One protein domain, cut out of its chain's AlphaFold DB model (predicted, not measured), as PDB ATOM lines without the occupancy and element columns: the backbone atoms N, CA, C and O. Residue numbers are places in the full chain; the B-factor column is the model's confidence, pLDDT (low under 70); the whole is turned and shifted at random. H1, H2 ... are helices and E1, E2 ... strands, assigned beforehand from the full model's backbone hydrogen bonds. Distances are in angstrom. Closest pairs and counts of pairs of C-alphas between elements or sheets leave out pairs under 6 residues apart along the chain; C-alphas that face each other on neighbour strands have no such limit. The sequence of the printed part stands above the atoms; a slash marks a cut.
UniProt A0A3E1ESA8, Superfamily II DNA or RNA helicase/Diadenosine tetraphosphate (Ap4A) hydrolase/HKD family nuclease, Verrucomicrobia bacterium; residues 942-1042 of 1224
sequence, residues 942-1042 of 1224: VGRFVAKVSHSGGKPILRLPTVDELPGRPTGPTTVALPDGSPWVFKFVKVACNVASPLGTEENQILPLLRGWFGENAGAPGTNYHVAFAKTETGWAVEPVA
ATOM      1  N   VAL A 942     -13.957 -19.643   8.631       55.06
ATOM      2  CA  VAL A 942     -13.976 -18.436   9.474       55.06
ATOM      3  C   VAL A 942     -15.293 -17.687   9.261       55.06
ATOM      4  O   VAL A 942     -15.407 -16.862   8.363       55.06
ATOM      5  N   GLY A 943     -16.287 -17.949  10.113       66.12
ATOM      6  CA  GLY A 943     -17.588 -17.268  10.072       66.12
ATOM      7  C   GLY A 943     -18.811 -18.182  10.050       66.12
ATOM      8  O   GLY A 943     -19.921 -17.662  10.036       66.12
ATOM      9  N   ARG A 944     -18.650 -19.512  10.098       80.25
ATOM     10  CA  ARG A 944     -19.761 -20.472  10.207       80.25
ATOM     11  C   ARG A 944     -19.560 -21.413  11.397       80.25
ATOM     12  O   ARG A 944     -18.435 -21.789  11.705       80.25
ATOM     13  N   PHE A 945     -20.634 -21.796  12.086       79.56
ATOM     14  CA  PHE A 945     -20.594 -22.860  13.098       79.56
ATOM     15  C   PHE A 945     -21.907 -23.637  13.165       79.56
ATOM     16  O   PHE A 945     -22.966 -23.125  12.813       79.56
ATOM     17  N   VAL A 946     -21.843 -24.879  13.646       79.06
ATOM     18  CA  VAL A 946     -22.998 -25.782  13.731       79.06
ATOM     19  C   VAL A 946     -23.363 -26.039  15.194       79.06
ATOM     20  O   VAL A 946     -22.498 -26.235  16.045       79.06
ATOM     21  N   ALA A 947     -24.658 -26.031  15.503       84.31
ATOM     22  CA  ALA A 947     -25.211 -26.335  16.816       84.31
ATOM     23  C   ALA A 947     -26.077 -27.598  16.759       84.31
ATOM     24  O   ALA A 947     -26.948 -27.731  15.902       84.31
ATOM     25  N   LYS A 948     -25.883 -28.523  17.703       84.50
ATOM     26  CA  LYS A 948     -26.687 -29.751  17.785       84.50
ATOM     27  C   LYS A 948     -28.018 -29.489  18.483       84.50
ATOM     28  O   LYS A 948     -28.027 -28.965  19.595       84.50
ATOM     29  N   VAL A 949     -29.130 -29.943  17.913       85.75
ATOM     30  CA  VAL A 949     -30.422 -29.952  18.608       85.75
ATOM     31  C   VAL A 949     -30.412 -31.080  19.642       85.75
ATOM     32  O   VAL A 949     -30.187 -32.249  19.334       85.75
ATOM     33  N   SER A 950     -30.620 -30.723  20.901       84.25
ATOM     34  CA  SER A 950     -30.628 -31.619  22.061       84.25
ATOM     35  C   SER A 950     -31.846 -31.303  22.924       84.25
ATOM     36  O   SER A 950     -32.613 -30.407  22.596       84.25
ATOM     37  N   HIS A 951     -32.025 -31.986  24.051       79.81
ATOM     38  CA  HIS A 951     -33.062 -31.649  25.024       79.81
ATOM     39  C   HIS A 951     -32.485 -31.305  26.400       79.81
ATOM     40  O   HIS A 951     -31.431 -31.802  26.799       79.81
ATOM     41  N   SER A 952     -33.223 -30.488  27.149       77.31
ATOM     42  CA  SER A 952     -33.072 -30.301  28.593       77.31
ATOM     43  C   SER A 952     -34.464 -30.302  29.226       77.31
ATOM     44  O   SER A 952     -35.333 -29.533  28.819       77.31
ATOM     45  N   GLY A 953     -34.730 -31.229  30.154       67.38
ATOM     46  CA  GLY A 953     -36.053 -31.366  30.787       67.38
ATOM     47  C   GLY A 953     -37.211 -31.647  29.813       67.38
ATOM     48  O   GLY A 953     -38.332 -31.216  30.061       67.38
ATOM     49  N   GLY A 954     -36.938 -32.311  28.682       64.75
ATOM     50  CA  GLY A 954     -37.931 -32.611  27.639       64.75
ATOM     51  C   GLY A 954     -38.212 -31.463  26.661       64.75
ATOM     52  O   GLY A 954     -39.036 -31.629  25.767       64.75
ATOM     53  N   LYS A 955     -37.526 -30.318  26.795       75.81
ATOM     54  CA  LYS A 955     -37.622 -29.193  25.855       75.81
ATOM     55  C   LYS A 955     -36.383 -29.137  24.947       75.81
ATOM     56  O   LYS A 955     -35.274 -29.232  25.485       75.81
ATOM     57  N   PRO A 956     -36.535 -28.985  23.619       80.06
ATOM     58  CA  PRO A 956     -35.420 -28.804  22.702       80.06
ATOM     59  C   PRO A 956     -34.590 -27.559  23.028       80.06
ATOM     60  O   PRO A 956     -35.118 -26.500  23.365       80.06
ATOM     61  N   ILE A 957     -33.276 -27.716  22.918       88.56
ATOM     62  CA  ILE A 957     -32.260 -26.673  23.044       88.56
ATOM     63  C   ILE A 957     -31.222 -26.854  21.933       88.56
ATOM     64  O   ILE A 957     -31.016 -27.964  21.445       88.56
ATOM     65  N   LEU A 958     -30.509 -25.790  21.588       89.75
ATOM     66  CA  LEU A 958     -29.323 -25.864  20.739       89.75
ATOM     67  C   LEU A 958     -28.089 -26.014  21.622       89.75
ATOM     68  O   LEU A 958     -27.855 -25.181  22.490       89.75
ATOM     69  N   ARG A 959     -27.295 -27.064  21.431       86.00
ATOM     70  CA  ARG A 959     -25.993 -27.253  22.074       86.00
ATOM     71  C   ARG A 959     -24.918 -26.647  21.179       86.00
ATOM     72  O   ARG A 959     -24.793 -27.034  20.022       86.00
ATOM     73  N   LEU A 960     -24.173 -25.697  21.728       84.81
ATOM     74  CA  LEU A 960     -23.196 -24.892  20.996       84.81
ATOM     75  C   LEU A 960     -21.777 -25.443  21.202       84.81
ATOM     76  O   LEU A 960     -21.504 -25.963  22.292       84.81
ATOM     77  N   PRO A 961     -20.863 -25.245  20.234       79.19
ATOM     78  CA  PRO A 961     -19.426 -25.368  20.468       79.19
ATOM     79  C   PRO A 961     -18.990 -24.472  21.636       79.19
ATOM     80  O   PRO A 961     -19.578 -23.413  21.898       79.19
ATOM     81  N   THR A 962     -17.963 -24.867  22.378       76.31
ATOM     82  CA  THR A 962     -17.387 -24.009  23.423       76.31
ATOM     83  C   THR A 962     -16.705 -22.783  22.804       76.31
ATOM     84  O   THR A 962     -16.383 -22.759  21.620       76.31
ATOM     85  N   VAL A 963     -16.526 -21.717  23.591       73.44
ATOM     86  CA  VAL A 963     -15.811 -20.510  23.123       73.44
ATOM     87  C   VAL A 963     -14.336 -20.825  22.829       73.44
ATOM     88  O   VAL A 963     -13.752 -20.218  21.940       73.44
ATOM     89  N   ASP A 964     -13.766 -21.814  23.524       70.38
ATOM     90  CA  ASP A 964     -12.397 -22.286  23.297       70.38
ATOM     91  C   ASP A 964     -12.272 -23.087  21.987       70.38
ATOM     92  O   ASP A 964     -11.254 -22.991  21.305       70.38
ATOM     93  N   GLU A 965     -13.308 -23.853  21.616       67.25
ATOM     94  CA  GLU A 965     -13.378 -24.590  20.343       67.25
ATOM     95  C   GLU A 965     -13.602 -23.661  19.139       67.25
ATOM     96  O   GLU A 965     -13.063 -23.924  18.068       67.25
ATOM     97  N   LEU A 966     -14.365 -22.568  19.303       72.12
ATOM     98  CA  LEU A 966     -14.650 -21.617  18.223       72.12
ATOM     99  C   LEU A 966     -14.711 -20.156  18.730       72.12
ATOM    100  O   LEU A 966     -15.796 -19.652  19.037       72.12
ATOM    101  N   PRO A 967     -13.571 -19.434  18.779       69.38
ATOM    102  CA  PRO A 967     -13.488 -18.087  19.363       69.38
ATOM    103  C   PRO A 967     -14.343 -17.016  18.663       69.38
ATOM    104  O   PRO A 967     -14.642 -15.984  19.256       69.38
ATOM    105  N   GLY A 968     -14.723 -17.242  17.399       69.00
ATOM    106  CA  GLY A 968     -15.449 -16.283  16.555       69.00
ATOM    107  C   GLY A 968     -16.980 -16.350  16.625       69.00
ATOM    108  O   GLY A 968     -17.641 -15.589  15.918       69.00
ATOM    109  N   ARG A 969     -17.562 -17.248  17.436       81.62
ATOM    110  CA  ARG A 969     -19.027 -17.373  17.557       81.62
ATOM    111  C   ARG A 969     -19.632 -16.264  18.431       81.62
ATOM    112  O   ARG A 969     -18.985 -15.815  19.378       81.62
ATOM    113  N   PRO A 970     -20.898 -15.870  18.207       82.44
ATOM    114  CA  PRO A 970     -21.561 -14.867  19.025       82.44
ATOM    115  C   PRO A 970     -21.787 -15.357  20.466       82.44
ATOM    116  O   PRO A 970     -22.000 -16.546  20.739       82.44
ATOM    117  N   THR A 971     -21.755 -14.407  21.403       84.06
ATOM    118  CA  THR A 971     -22.079 -14.605  22.822       84.06
ATOM    119  C   THR A 971     -23.039 -13.514  23.279       84.06
ATOM    120  O   THR A 971     -22.739 -12.334  23.120       84.06
ATOM    121  N   GLY A 972     -24.162 -13.893  23.889       85.00
ATOM    122  CA  GLY A 972     -25.241 -12.975  24.259       85.00
ATOM    123  C   GLY A 972     -26.399 -12.966  23.251       85.00
ATOM    124  O   GLY A 972     -26.474 -13.852  22.399       85.00
ATOM    125  N   PRO A 973     -27.347 -12.023  23.390       87.50
ATOM    126  CA  PRO A 973     -28.407 -11.801  22.411       87.50
ATOM    127  C   PRO A 973     -27.799 -11.360  21.080       87.50
ATOM    128  O   PRO A 973     -26.965 -10.457  21.041       87.50
ATOM    129  N   THR A 974     -28.182 -12.003  19.990       90.75
ATOM    130  CA  THR A 974     -27.675 -11.700  18.652       90.75
ATOM    131  C   THR A 974     -28.828 -11.791  17.674       90.75
ATOM    132  O   THR A 974     -29.587 -12.758  17.723       90.75
ATOM    133  N   THR A 975     -28.968 -10.779  16.821       90.62
ATOM    134  CA  THR A 975     -29.948 -10.801  15.737       90.62
ATOM    135  C   THR A 975     -29.457 -11.740  14.645       90.62
ATOM    136  O   THR A 975     -28.321 -11.621  14.182       90.62
ATOM    137  N   VAL A 976     -30.305 -12.686  14.274       90.50
ATOM    138  CA  VAL A 976     -30.052 -13.735  13.303       90.50
ATOM    139  C   VAL A 976     -31.245 -13.799  12.355       90.50
ATOM    140  O   VAL A 976     -32.381 -13.885  12.815       90.50
ATOM    141  N   ALA A 977     -31.000 -13.737  11.052       89.69
ATOM    142  CA  ALA A 977     -32.029 -13.924  10.036       89.69
ATOM    143  C   ALA A 977     -32.359 -15.417   9.884       89.69
ATOM    144  O   ALA A 977     -31.449 -16.246   9.821       89.69
ATOM    145  N   LEU A 978     -33.646 -15.758   9.849       86.06
ATOM    146  CA  LEU A 978     -34.123 -17.091   9.466       86.06
ATOM    147  C   LEU A 978     -34.091 -17.275   7.932       86.06
ATOM    148  O   LEU A 978     -33.884 -16.293   7.217       86.06
ATOM    149  N   PRO A 979     -34.331 -18.495   7.403       76.19
ATOM    150  CA  PRO A 979     -34.334 -18.744   5.955       76.19
ATOM    151  C   PRO A 979     -35.377 -17.935   5.169       76.19
ATOM    152  O   PRO A 979     -35.178 -17.667   3.993       76.19
ATOM    153  N   ASP A 980     -36.464 -17.514   5.818       76.06
ATOM    154  CA  ASP A 980     -37.500 -16.639   5.248       76.06
ATOM    155  C   ASP A 980     -37.137 -15.139   5.319       76.06
ATOM    156  O   ASP A 980     -37.971 -14.277   5.048       76.06
ATOM    157  N   GLY A 981     -35.910 -14.809   5.736       78.12
ATOM    158  CA  GLY A 981     -35.430 -13.442   5.927       78.12
ATOM    159  C   GLY A 981     -35.912 -12.772   7.217       78.12
ATOM    160  O   GLY A 981     -35.471 -11.662   7.529       78.12
ATOM    161  N   SER A 982     -36.776 -13.420   8.010       85.75
ATOM    162  CA  SER A 982     -37.315 -12.813   9.227       85.75
ATOM    163  C   SER A 982     -36.226 -12.633  10.301       85.75
ATOM    164  O   SER A 982     -35.458 -13.561  10.584       85.75
ATOM    165  N   PRO A 983     -36.119 -11.449  10.936       89.25
ATOM    166  CA  PRO A 983     -35.102 -11.203  11.952       89.25
ATOM    167  C   PRO A 983     -35.523 -11.777  13.310       89.25
ATOM    168  O   PRO A 983     -36.591 -11.462  13.834       89.25
ATOM    169  N   TRP A 984     -34.656 -12.581  13.921       94.19
ATOM    170  CA  TRP A 984     -34.862 -13.202  15.233       94.19
ATOM    171  C   TRP A 984     -33.712 -12.891  16.183       94.19
ATOM    172  O   TRP A 984     -32.580 -12.709  15.763       94.19
ATOM    173  N   VAL A 985     -33.960 -12.862  17.489       92.38
ATOM    174  CA  VAL A 985     -32.921 -12.689  18.510       92.38
ATOM    175  C   VAL A 985     -32.626 -14.032  19.167       92.38
ATOM    176  O   VAL A 985     -33.445 -14.552  19.920       92.38
ATOM    177  N   PHE A 986     -31.431 -14.577  18.936       93.19
ATOM    178  CA  PHE A 986     -30.934 -15.789  19.592       93.19
ATOM    179  C   PHE A 986     -30.050 -15.424  20.782       93.19
ATOM    180  O   PHE A 986     -29.128 -14.619  20.664       93.19
ATOM    181  N   LYS A 987     -30.294 -16.034  21.946       89.94
ATOM    182  CA  LYS A 987     -29.472 -15.814  23.145       89.94
ATOM    183  C   LYS A 987     -28.428 -16.918  23.296       89.94
ATOM    184  O   LYS A 987     -28.710 -17.978  23.861       89.94
ATOM    185  N   PHE A 988     -27.212 -16.666  22.820       89.06
ATOM    186  CA  PHE A 988     -26.100 -17.613  22.904       89.06
ATOM    187  C   PHE A 988     -25.438 -17.567  24.288       89.06
ATOM    188  O   PHE A 988     -24.881 -16.541  24.684       89.06
ATOM    189  N   VAL A 989     -25.465 -18.676  25.035       83.25
ATOM    190  CA  VAL A 989     -24.747 -18.818  26.317       83.25
ATOM    191  C   VAL A 989     -23.550 -19.775  26.186       83.25
ATOM    192  O   VAL A 989     -23.193 -20.202  25.088       83.25
ATOM    193  N   LYS A 990     -22.860 -20.089  27.296       75.56
ATOM    194  CA  LYS A 990     -21.560 -20.796  27.281       75.56
ATOM    195  C   LYS A 990     -21.535 -22.099  26.469       75.56
ATOM    196  O   LYS A 990     -20.539 -22.348  25.808       75.56
ATOM    197  N   VAL A 991     -22.591 -22.912  26.517       79.25
ATOM    198  CA  VAL A 991     -22.638 -24.228  25.836       79.25
ATOM    199  C   VAL A 991     -23.990 -24.532  25.186       79.25
ATOM    200  O   VAL A 991     -24.211 -25.640  24.701       79.25
ATOM    201  N   ALA A 992     -24.924 -23.578  25.199       87.12
ATOM    202  CA  ALA A 992     -26.267 -23.786  24.675       87.12
ATOM    203  C   ALA A 992     -26.948 -22.481  24.232       87.12
ATOM    204  O   ALA A 992     -26.537 -21.392  24.625       87.12
ATOM    205  N   CYS A 993     -28.020 -22.603  23.458       88.69
ATOM    206  CA  CYS A 993     -29.030 -21.581  23.231       88.69
ATOM    207  C   CYS A 993     -30.404 -22.222  23.479       88.69
ATOM    208  O   CYS A 993     -30.757 -23.236  22.879       88.69
ATOM    209  N   ASN A 994     -31.148 -21.666  24.431       88.75
ATOM    210  CA  ASN A 994     -32.465 -22.145  24.856       88.75
ATOM    211  C   ASN A 994     -33.537 -21.045  24.794       88.75
ATOM    212  O   ASN A 994     -34.654 -21.256  25.269       88.75
ATOM    213  N   VAL A 995     -33.182 -19.873  24.260       87.88
ATOM    214  CA  VAL A 995     -34.076 -18.729  24.086       87.88
ATOM    215  C   VAL A 995     -33.829 -18.118  22.713       87.88
ATOM    216  O   VAL A 995     -32.704 -17.699  22.428       87.88
ATOM    217  N   ALA A 996     -34.880 -18.074  21.899       91.00
ATOM    218  CA  ALA A 996     -34.921 -17.377  20.620       91.00
ATOM    219  C   ALA A 996     -36.328 -16.800  20.405       91.00
ATOM    220  O   ALA A 996     -37.305 -17.462  20.761       91.00
ATOM    221  N   SER A 997     -36.436 -15.592  19.860       91.06
ATOM    222  CA  SER A 997     -37.722 -14.924  19.609       91.06
ATOM    223  C   SER A 997     -37.664 -14.029  18.364       91.06
ATOM    224  O   SER A 997     -36.580 -13.535  18.046       91.06
ATOM    225  N   PRO A 998     -38.786 -13.787  17.661       91.19
ATOM    226  CA  PRO A 998     -38.856 -12.764  16.618       91.19
ATOM    227  C   PRO A 998     -38.414 -11.391  17.140       91.19
ATOM    228  O   PRO A 998     -38.721 -11.026  18.283       91.19
ATOM    229  N   LEU A 999     -37.708 -10.614  16.315       87.00
ATOM    230  CA  LEU A 999     -37.251  -9.270  16.671       87.00
ATOM    231  C   LEU A 999     -38.452  -8.393  17.072       87.00
ATOM    232  O   LEU A 999     -39.423  -8.277  16.335       87.00
ATOM    233  N   GLY A1000     -38.385  -7.785  18.260       80.88
ATOM    234  CA  GLY A1000     -39.485  -6.993  18.830       80.88
ATOM    235  C   GLY A1000     -40.419  -7.762  19.773       80.88
ATOM    236  O   GLY A1000     -41.303  -7.150  20.365       80.88
ATOM    237  N   THR A1001     -40.204  -9.068  19.975       85.44
ATOM    238  CA  THR A1001     -40.976  -9.892  20.923       85.44
ATOM    239  C   THR A1001     -40.098 -10.444  22.052       85.44
ATOM    240  O   THR A1001     -38.949 -10.840  21.836       85.44
ATOM    241  N   GLU A1002     -40.643 -10.499  23.273       80.06
ATOM    242  CA  GLU A1002     -39.966 -11.099  24.440       80.06
ATOM    243  C   GLU A1002     -40.347 -12.574  24.679       80.06
ATOM    244  O   GLU A1002     -39.764 -13.244  25.535       80.06
ATOM    245  N   GLU A1003     -41.320 -13.108  23.934       84.69
ATOM    246  CA  GLU A1003     -41.791 -14.484  24.099       84.69
ATOM    247  C   GLU A1003     -40.806 -15.489  23.490       84.69
ATOM    248  O   GLU A1003     -40.465 -15.420  22.312       84.69
ATOM    249  N   ASN A1004     -40.357 -16.463  24.287       88.31
ATOM    250  CA  ASN A1004     -39.444 -17.495  23.804       88.31
ATOM    251  C   ASN A1004     -40.157 -18.468  22.854       88.31
ATOM    252  O   ASN A1004     -40.919 -19.330  23.293       88.31
ATOM    253  N   GLN A1005     -39.818 -18.389  21.572       88.56
ATOM    254  CA  GLN A1005     -40.368 -19.209  20.501       88.56
ATOM    255  C   GLN A1005     -39.347 -20.198  19.915       88.56
ATOM    256  O   GLN A1005     -39.594 -20.806  18.878       88.56
ATOM    257  N   ILE A1006     -38.230 -20.466  20.604       87.19
ATOM    258  CA  ILE A1006     -37.260 -21.477  20.144       87.19
ATOM    259  C   ILE A1006     -37.879 -22.881  20.037       87.19
ATOM    260  O   ILE A1006     -37.484 -23.679  19.197       87.19
ATOM    261  N   LEU A1007     -38.859 -23.195  20.893       81.06
ATOM    262  CA  LEU A1007     -39.556 -24.480  20.897       81.06
ATOM    263  C   LEU A1007     -40.387 -24.690  19.619       81.06
ATOM    264  O   LEU A1007     -40.141 -25.684  18.936       81.06
ATOM    265  N   PRO A1008     -41.355 -23.811  19.285       79.88
ATOM    266  CA  PRO A1008     -42.088 -23.921  18.030       79.88
ATOM    267  C   PRO A1008     -41.174 -23.759  16.813       79.88
ATOM    268  O   PRO A1008     -41.400 -24.457  15.838       79.88
ATOM    269  N   LEU A1009     -40.101 -22.959  16.888       84.25
ATOM    270  CA  LEU A1009     -39.120 -22.840  15.805       84.25
ATOM    271  C   LEU A1009     -38.416 -24.174  15.507       84.25
ATOM    272  O   LEU A1009     -38.466 -24.676  14.390       84.25
ATOM    273  N   LEU A1010     -37.809 -24.802  16.522       81.88
ATOM    274  CA  LEU A1010     -37.094 -26.072  16.348       81.88
ATOM    275  C   LEU A1010     -38.037 -27.232  16.002       81.88
ATOM    276  O   LEU A1010     -37.638 -28.150  15.290       81.88
ATOM    277  N   ARG A1011     -39.280 -27.206  16.493       77.44
ATOM    278  CA  ARG A1011     -40.306 -28.184  16.101       77.44
ATOM    279  C   ARG A1011     -40.857 -27.936  14.704       77.44
ATOM    280  O   ARG A1011     -41.201 -28.903  14.038       77.44
ATOM    281  N   GLY A1012     -40.918 -26.681  14.265       70.25
ATOM    282  CA  GLY A1012     -41.228 -26.320  12.887       70.25
ATOM    283  C   GLY A1012     -40.171 -26.860  11.926       70.25
ATOM    284  O   GLY A1012     -40.521 -27.417  10.899       70.25
ATOM    285  N   TRP A1013     -38.892 -26.794  12.308       73.50
ATOM    286  CA  TRP A1013     -37.794 -27.309  11.483       73.50
ATOM    287  C   TRP A1013     -37.608 -28.830  11.518       73.50
ATOM    288  O   TRP A1013     -37.274 -29.417  10.497       73.50
ATOM    289  N   PHE A1014     -37.763 -29.481  12.676       66.38
ATOM    290  CA  PHE A1014     -37.367 -30.892  12.852       66.38
ATOM    291  C   PHE A1014     -38.484 -31.807  13.388       66.38
ATOM    292  O   PHE A1014     -38.234 -32.963  13.755       66.38
ATOM    293  N   GLY A1015     -39.713 -31.299  13.486       63.22
ATOM    294  CA  GLY A1015     -40.870 -32.007  14.034       63.22
ATOM    295  C   GLY A1015     -40.892 -32.109  15.567       63.22
ATOM    296  O   GLY A1015     -39.997 -31.659  16.281       63.22
ATOM    297  N   GLU A1016     -41.932 -32.753  16.110       64.38
ATOM    298  CA  GLU A1016     -42.150 -32.901  17.567       64.38
ATOM    299  C   GLU A1016     -41.014 -33.646  18.293       64.38
ATOM    300  O   GLU A1016     -40.772 -33.415  19.479       64.38
ATOM    301  N   ASN A1017     -40.278 -34.492  17.565       63.53
ATOM    302  CA  ASN A1017     -39.136 -35.242  18.082       63.53
ATOM    303  C   ASN A1017     -37.838 -34.413  18.143       63.53
ATOM    304  O   ASN A1017     -36.790 -34.969  18.473       63.53
ATOM    305  N   ALA A1018     -37.875 -33.110  17.838       73.50
ATOM    306  CA  ALA A1018     -36.711 -32.230  17.891       73.50
ATOM    307  C   ALA A1018     -35.952 -32.361  19.225       73.50
ATOM    308  O   ALA A1018     -36.480 -32.075  20.301       73.50
ATOM    309  N   GLY A1019     -34.698 -32.816  19.153       70.19
ATOM    310  CA  GLY A1019     -33.827 -32.979  20.315       70.19
ATOM    311  C   GLY A1019     -34.154 -34.175  21.211       70.19
ATOM    312  O   GLY A1019     -33.519 -34.312  22.253       70.19
ATOM    313  N   ALA A1020     -35.097 -35.050  20.844       75.38
ATOM    314  CA  ALA A1020     -35.399 -36.270  21.593       75.38
ATOM    315  C   ALA A1020     -34.191 -37.237  21.629       75.38
ATOM    316  O   ALA A1020     -33.371 -37.236  20.701       75.38
ATOM    317  N   PRO A1021     -34.060 -38.094  22.664       69.62
ATOM    318  CA  PRO A1021     -32.998 -39.097  22.725       69.62
ATOM    319  C   PRO A1021     -32.936 -39.956  21.451       69.62
ATOM    320  O   PRO A1021     -33.933 -40.555  21.055       69.62
ATOM    321  N   GLY A1022     -31.758 -40.024  20.823       66.00
ATOM    322  CA  GLY A1022     -31.545 -40.772  19.576       66.00
ATOM    323  C   GLY A1022     -31.707 -39.969  18.283       66.00
ATOM    324  O   GLY A1022     -31.493 -40.531  17.214       66.00
ATOM    325  N   THR A1023     -32.014 -38.672  18.358       77.00
ATOM    326  CA  THR A1023     -32.004 -37.765  17.194       77.00
ATOM    327  C   THR A1023     -30.628 -37.121  16.967       77.00
ATOM    328  O   THR A1023     -29.814 -36.984  17.892       77.00
ATOM    329  N   ASN A1024     -30.346 -36.738  15.720       74.06
ATOM    330  CA  ASN A1024     -29.095 -36.111  15.286       74.06
ATOM    331  C   ASN A1024     -29.326 -34.867  14.415       74.06
ATOM    332  O   ASN A1024     -28.664 -34.676  13.394       74.06
ATOM    333  N   TYR A1025     -30.283 -34.037  14.816       80.56
ATOM    334  CA  TYR A1025     -30.614 -32.798  14.121       80.56
ATOM    335  C   TYR A1025     -29.627 -31.683  14.483       80.56
ATOM    336  O   TYR A1025     -29.151 -31.612  15.622       80.56
ATOM    337  N   HIS A1026     -29.324 -30.814  13.525       82.94
ATOM    338  CA  HIS A1026     -28.347 -29.737  13.676       82.94
ATOM    339  C   HIS A1026     -28.853 -28.452  13.024       82.94
ATOM    340  O   HIS A1026     -29.699 -28.488  12.141       82.94
ATOM    341  N   VAL A1027     -28.321 -27.317  13.463       86.12
ATOM    342  CA  VAL A1027     -28.633 -25.977  12.957       86.12
ATOM    343  C   VAL A1027     -27.315 -25.277  12.635       86.12
ATOM    344  O   VAL A1027     -26.408 -25.293  13.469       86.12
ATOM    345  N   ALA A1028     -27.186 -24.695  11.445       84.38
ATOM    346  CA  ALA A1028     -25.994 -23.968  11.025       84.38
ATOM    347  C   ALA A1028     -26.209 -22.464  11.191       84.38
ATOM    348  O   ALA A1028     -27.258 -21.934  10.843       84.38
ATOM    349  N   PHE A1029     -25.193 -21.788  11.716       87.69
ATOM    350  CA  PHE A1029     -25.128 -20.339  11.828       87.69
ATOM    351  C   PHE A1029     -23.996 -19.835  10.945       87.69
ATOM    352  O   PHE A1029     -22.862 -20.294  11.096       87.69
ATOM    353  N   ALA A1030     -24.286 -18.890  10.059       85.94
ATOM    354  CA  ALA A1030     -23.315 -18.284   9.156       85.94
ATOM    355  C   ALA A1030     -23.311 -16.761   9.317       85.94
ATOM    356  O   ALA A1030     -24.353 -16.142   9.523       85.94
ATOM    357  N   LYS A1031     -22.131 -16.153   9.242       82.31
ATOM    358  CA  LYS A1031     -21.963 -14.703   9.273       82.31
ATOM    359  C   LYS A1031     -22.223 -14.133   7.876       82.31
ATOM    360  O   LYS A1031     -21.586 -14.561   6.920       82.31
ATOM    361  N   THR A1032     -23.134 -13.173   7.773       79.25
ATOM    362  CA  THR A1032     -23.474 -12.456   6.534       79.25
ATOM    363  C   THR A1032     -22.897 -11.036   6.560       79.25
ATOM    364  O   THR A1032     -22.381 -10.589   7.590       79.25
ATOM    365  N   GLU A1033     -22.988 -10.299   5.448       72.19
ATOM    366  CA  GLU A1033     -22.562  -8.888   5.387       72.19
ATOM    367  C   GLU A1033     -23.332  -7.992   6.377       72.19
ATOM    368  O   GLU A1033     -22.783  -7.023   6.901       72.19
ATOM    369  N   THR A1034     -24.580  -8.355   6.690       67.69
ATOM    370  CA  THR A1034     -25.505  -7.589   7.539       67.69
ATOM    371  C   THR A1034     -25.689  -8.162   8.951       67.69
ATOM    372  O   THR A1034     -26.355  -7.536   9.778       67.69
ATOM    373  N   GLY A1035     -25.097  -9.319   9.281       82.75
ATOM    374  CA  GLY A1035     -25.240  -9.935  10.602       82.75
ATOM    375  C   GLY A1035     -24.960 -11.438  10.636       82.75
ATOM    376  O   GLY A1035     -23.893 -11.898  10.233       82.75
ATOM    377  N   TRP A1036     -25.898 -12.201  11.198       89.06
ATOM    378  CA  TRP A1036     -25.876 -13.664  11.218       89.06
ATOM    379  C   TRP A1036     -27.133 -14.200  10.536       89.06
ATOM    380  O   TRP A1036     -28.200 -13.609  10.668       89.06
ATOM    381  N   ALA A1037     -27.018 -15.338   9.869       87.94
ATOM    382  CA  ALA A1037     -28.134 -16.129   9.374       87.94
ATOM    383  C   ALA A1037     -28.123 -17.507  10.041       87.94
ATOM    384  O   ALA A1037     -27.066 -18.001  10.454       87.94
ATOM    385  N   VAL A1038     -29.301 -18.108  10.175       88.62
ATOM    386  CA  VAL A1038     -29.480 -19.453  10.710       88.62
ATOM    387  C   VAL A1038     -30.365 -20.274   9.803       88.62
ATOM    388  O   VAL A1038     -31.416 -19.825   9.361       88.62
ATOM    389  N   GLU A1039     -29.963 -21.517   9.602       83.88
ATOM    390  CA  GLU A1039     -30.712 -22.486   8.818       83.88
ATOM    391  C   GLU A1039     -30.686 -23.855   9.513       83.88
ATOM    392  O   GLU A1039     -29.685 -24.225  10.149       83.88
ATOM    393  N   PRO A1040     -31.772 -24.639   9.433       78.31
ATOM    394  CA  PRO A1040     -31.707 -26.039   9.811       78.31
ATOM    395  C   PRO A1040     -30.729 -26.769   8.882       78.31
ATOM    396  O   PRO A1040     -30.808 -26.659   7.664       78.31
ATOM    397  N   VAL A1041     -29.807 -27.548   9.450       70.94
ATOM    398  CA  VAL A1041     -28.968 -28.442   8.645       70.94
ATOM    399  C   VAL A1041     -29.869 -29.575   8.185       70.94
ATOM    400  O   VAL A1041     -30.357 -30.330   9.030       70.94
ATOM    401  N   ALA A1042     -30.097 -29.673   6.874       52.88
ATOM    402  CA  ALA A1042     -30.986 -30.660   6.276       52.88
ATOM    403  C   ALA A1042     -30.769 -32.052   6.890       52.88
ATOM    404  O   ALA A1042     -29.665 -32.610   6.895       52.88
TER     405      ALA A1042
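What this domain is: This is residues 942 to 1042 of the 1224 residues of the protein "Superfamily II DNA or RNA helicase/Diadenosine tetraphosphate (Ap4A) hydrolase/HKD family nuclease" of Verrucomicrobia bacterium (UniProt A0A3E1ESA8). The domain is a small closed barrel of seven strands, with the single helix H1 outside it, packed across one end, where E2 and E5 come close to it. The ring is closed, though E3 and E7 meet along a short seam, residues 976 to 977 beside 1036 to 1037. The printed part has 101 residues with seven named strands and one named helix, in the order E1, E2, E3, E4, E5, H1, E6, E7; round the ring run E1, E2, E5, E4, E3, E7, E6 and back to E1, mixed, with E3 and E7 the parallel pair. The class is mostly strand. The whole is compact, with a radius of gyration of the C-alphas of 12.6 A, and rounded, spanning 35 by 31 by 24 A.

How they stand to each other: E1, residues 944 to 952, and E2, residues 955 to 959, form an antiparallel hairpin at 149 degrees, with N 950 and O 957 2.8 A apart, within hydrogen-bond range. After a long link come E3, residues 972 to 977, E4, residues 983 to 988, and E5, residues 992 to 998, which form a meander, each strand the antiparallel neighbour of the one before. E3 and E4 are a hairpin at 148 degrees, with N 974 and O 986 2.9 A apart. E4 and E5 are a hairpin at 158 degrees, with N 985 and O 997 2.8 A apart. E5 is also the antiparallel neighbour of E2, with N 958 and O 993 2.9 A apart; E2, E3, E4 and E5 form a Greek key, a meander whose last strand pairs back with the strand before it. The pairing of E5 is staggered, with E2 over residues 992 to 993 and with E4 over residues 993 to 998. H1, residues 1006 to 1014, is on the barrel and lies outside it, at a height over the sheet of 7.5 A. It lies over E5, but only just, with 3 of its 9 C-alphas falling on that strand, and runs across the strands, at 70 degrees to E5 on the local plane. The closest C-alphas of H1 and E5 are those of Ile 1006 and Ala 996, 4.7 A apart; those of H1 and E2 are Leu 1007 and Pro 956, 6.2 A apart. In H1 every O i to N i+4 pair is within hydrogen-bond range. E6, residues 1026 to 1032, is the antiparallel neighbour of E1 at 144 degrees, with N 947 and O 1027 2.8 A apart. E7, residues 1035 to 1041, forms a hairpin with E6 at 154 degrees, with N 1037 and O 1030 2.8 A apart. E7 is parallel to its neighbour E3, with N 977 and O 1036 2.8 A apart. Among the pairs that are apart are E1 and E4, and E5 and E7.

Where its parts are: E1 is the longest strand by residues; it begins at C-alpha 944, (-19.761, -20.472, 10.207), and measures 24.7 A from first to last C-alpha. E2 measures 12.4 A, E3 15.8 A, E4 15.6 A and E5 18.6 A. H1 measures 11.9 A and begins at C-alpha 1006, (-37.260, -21.477, 20.144). E6 measures 19.3 A, and E7 measures 19.0 A and ends at C-alpha 1041, (-28.968, -28.442, 8.645).

The domain as a whole: The two C-alphas farthest apart are those of Gly 953 and Glu 1033, 36.5 A. The printed part has no cut. The links from E2 to E3, residues 960 to 971, and from H1 to E6, 11 residues, are long. The mean pLDDT of the printed part is 80.2; 15 residues are under 70, among them 1014 to 1017.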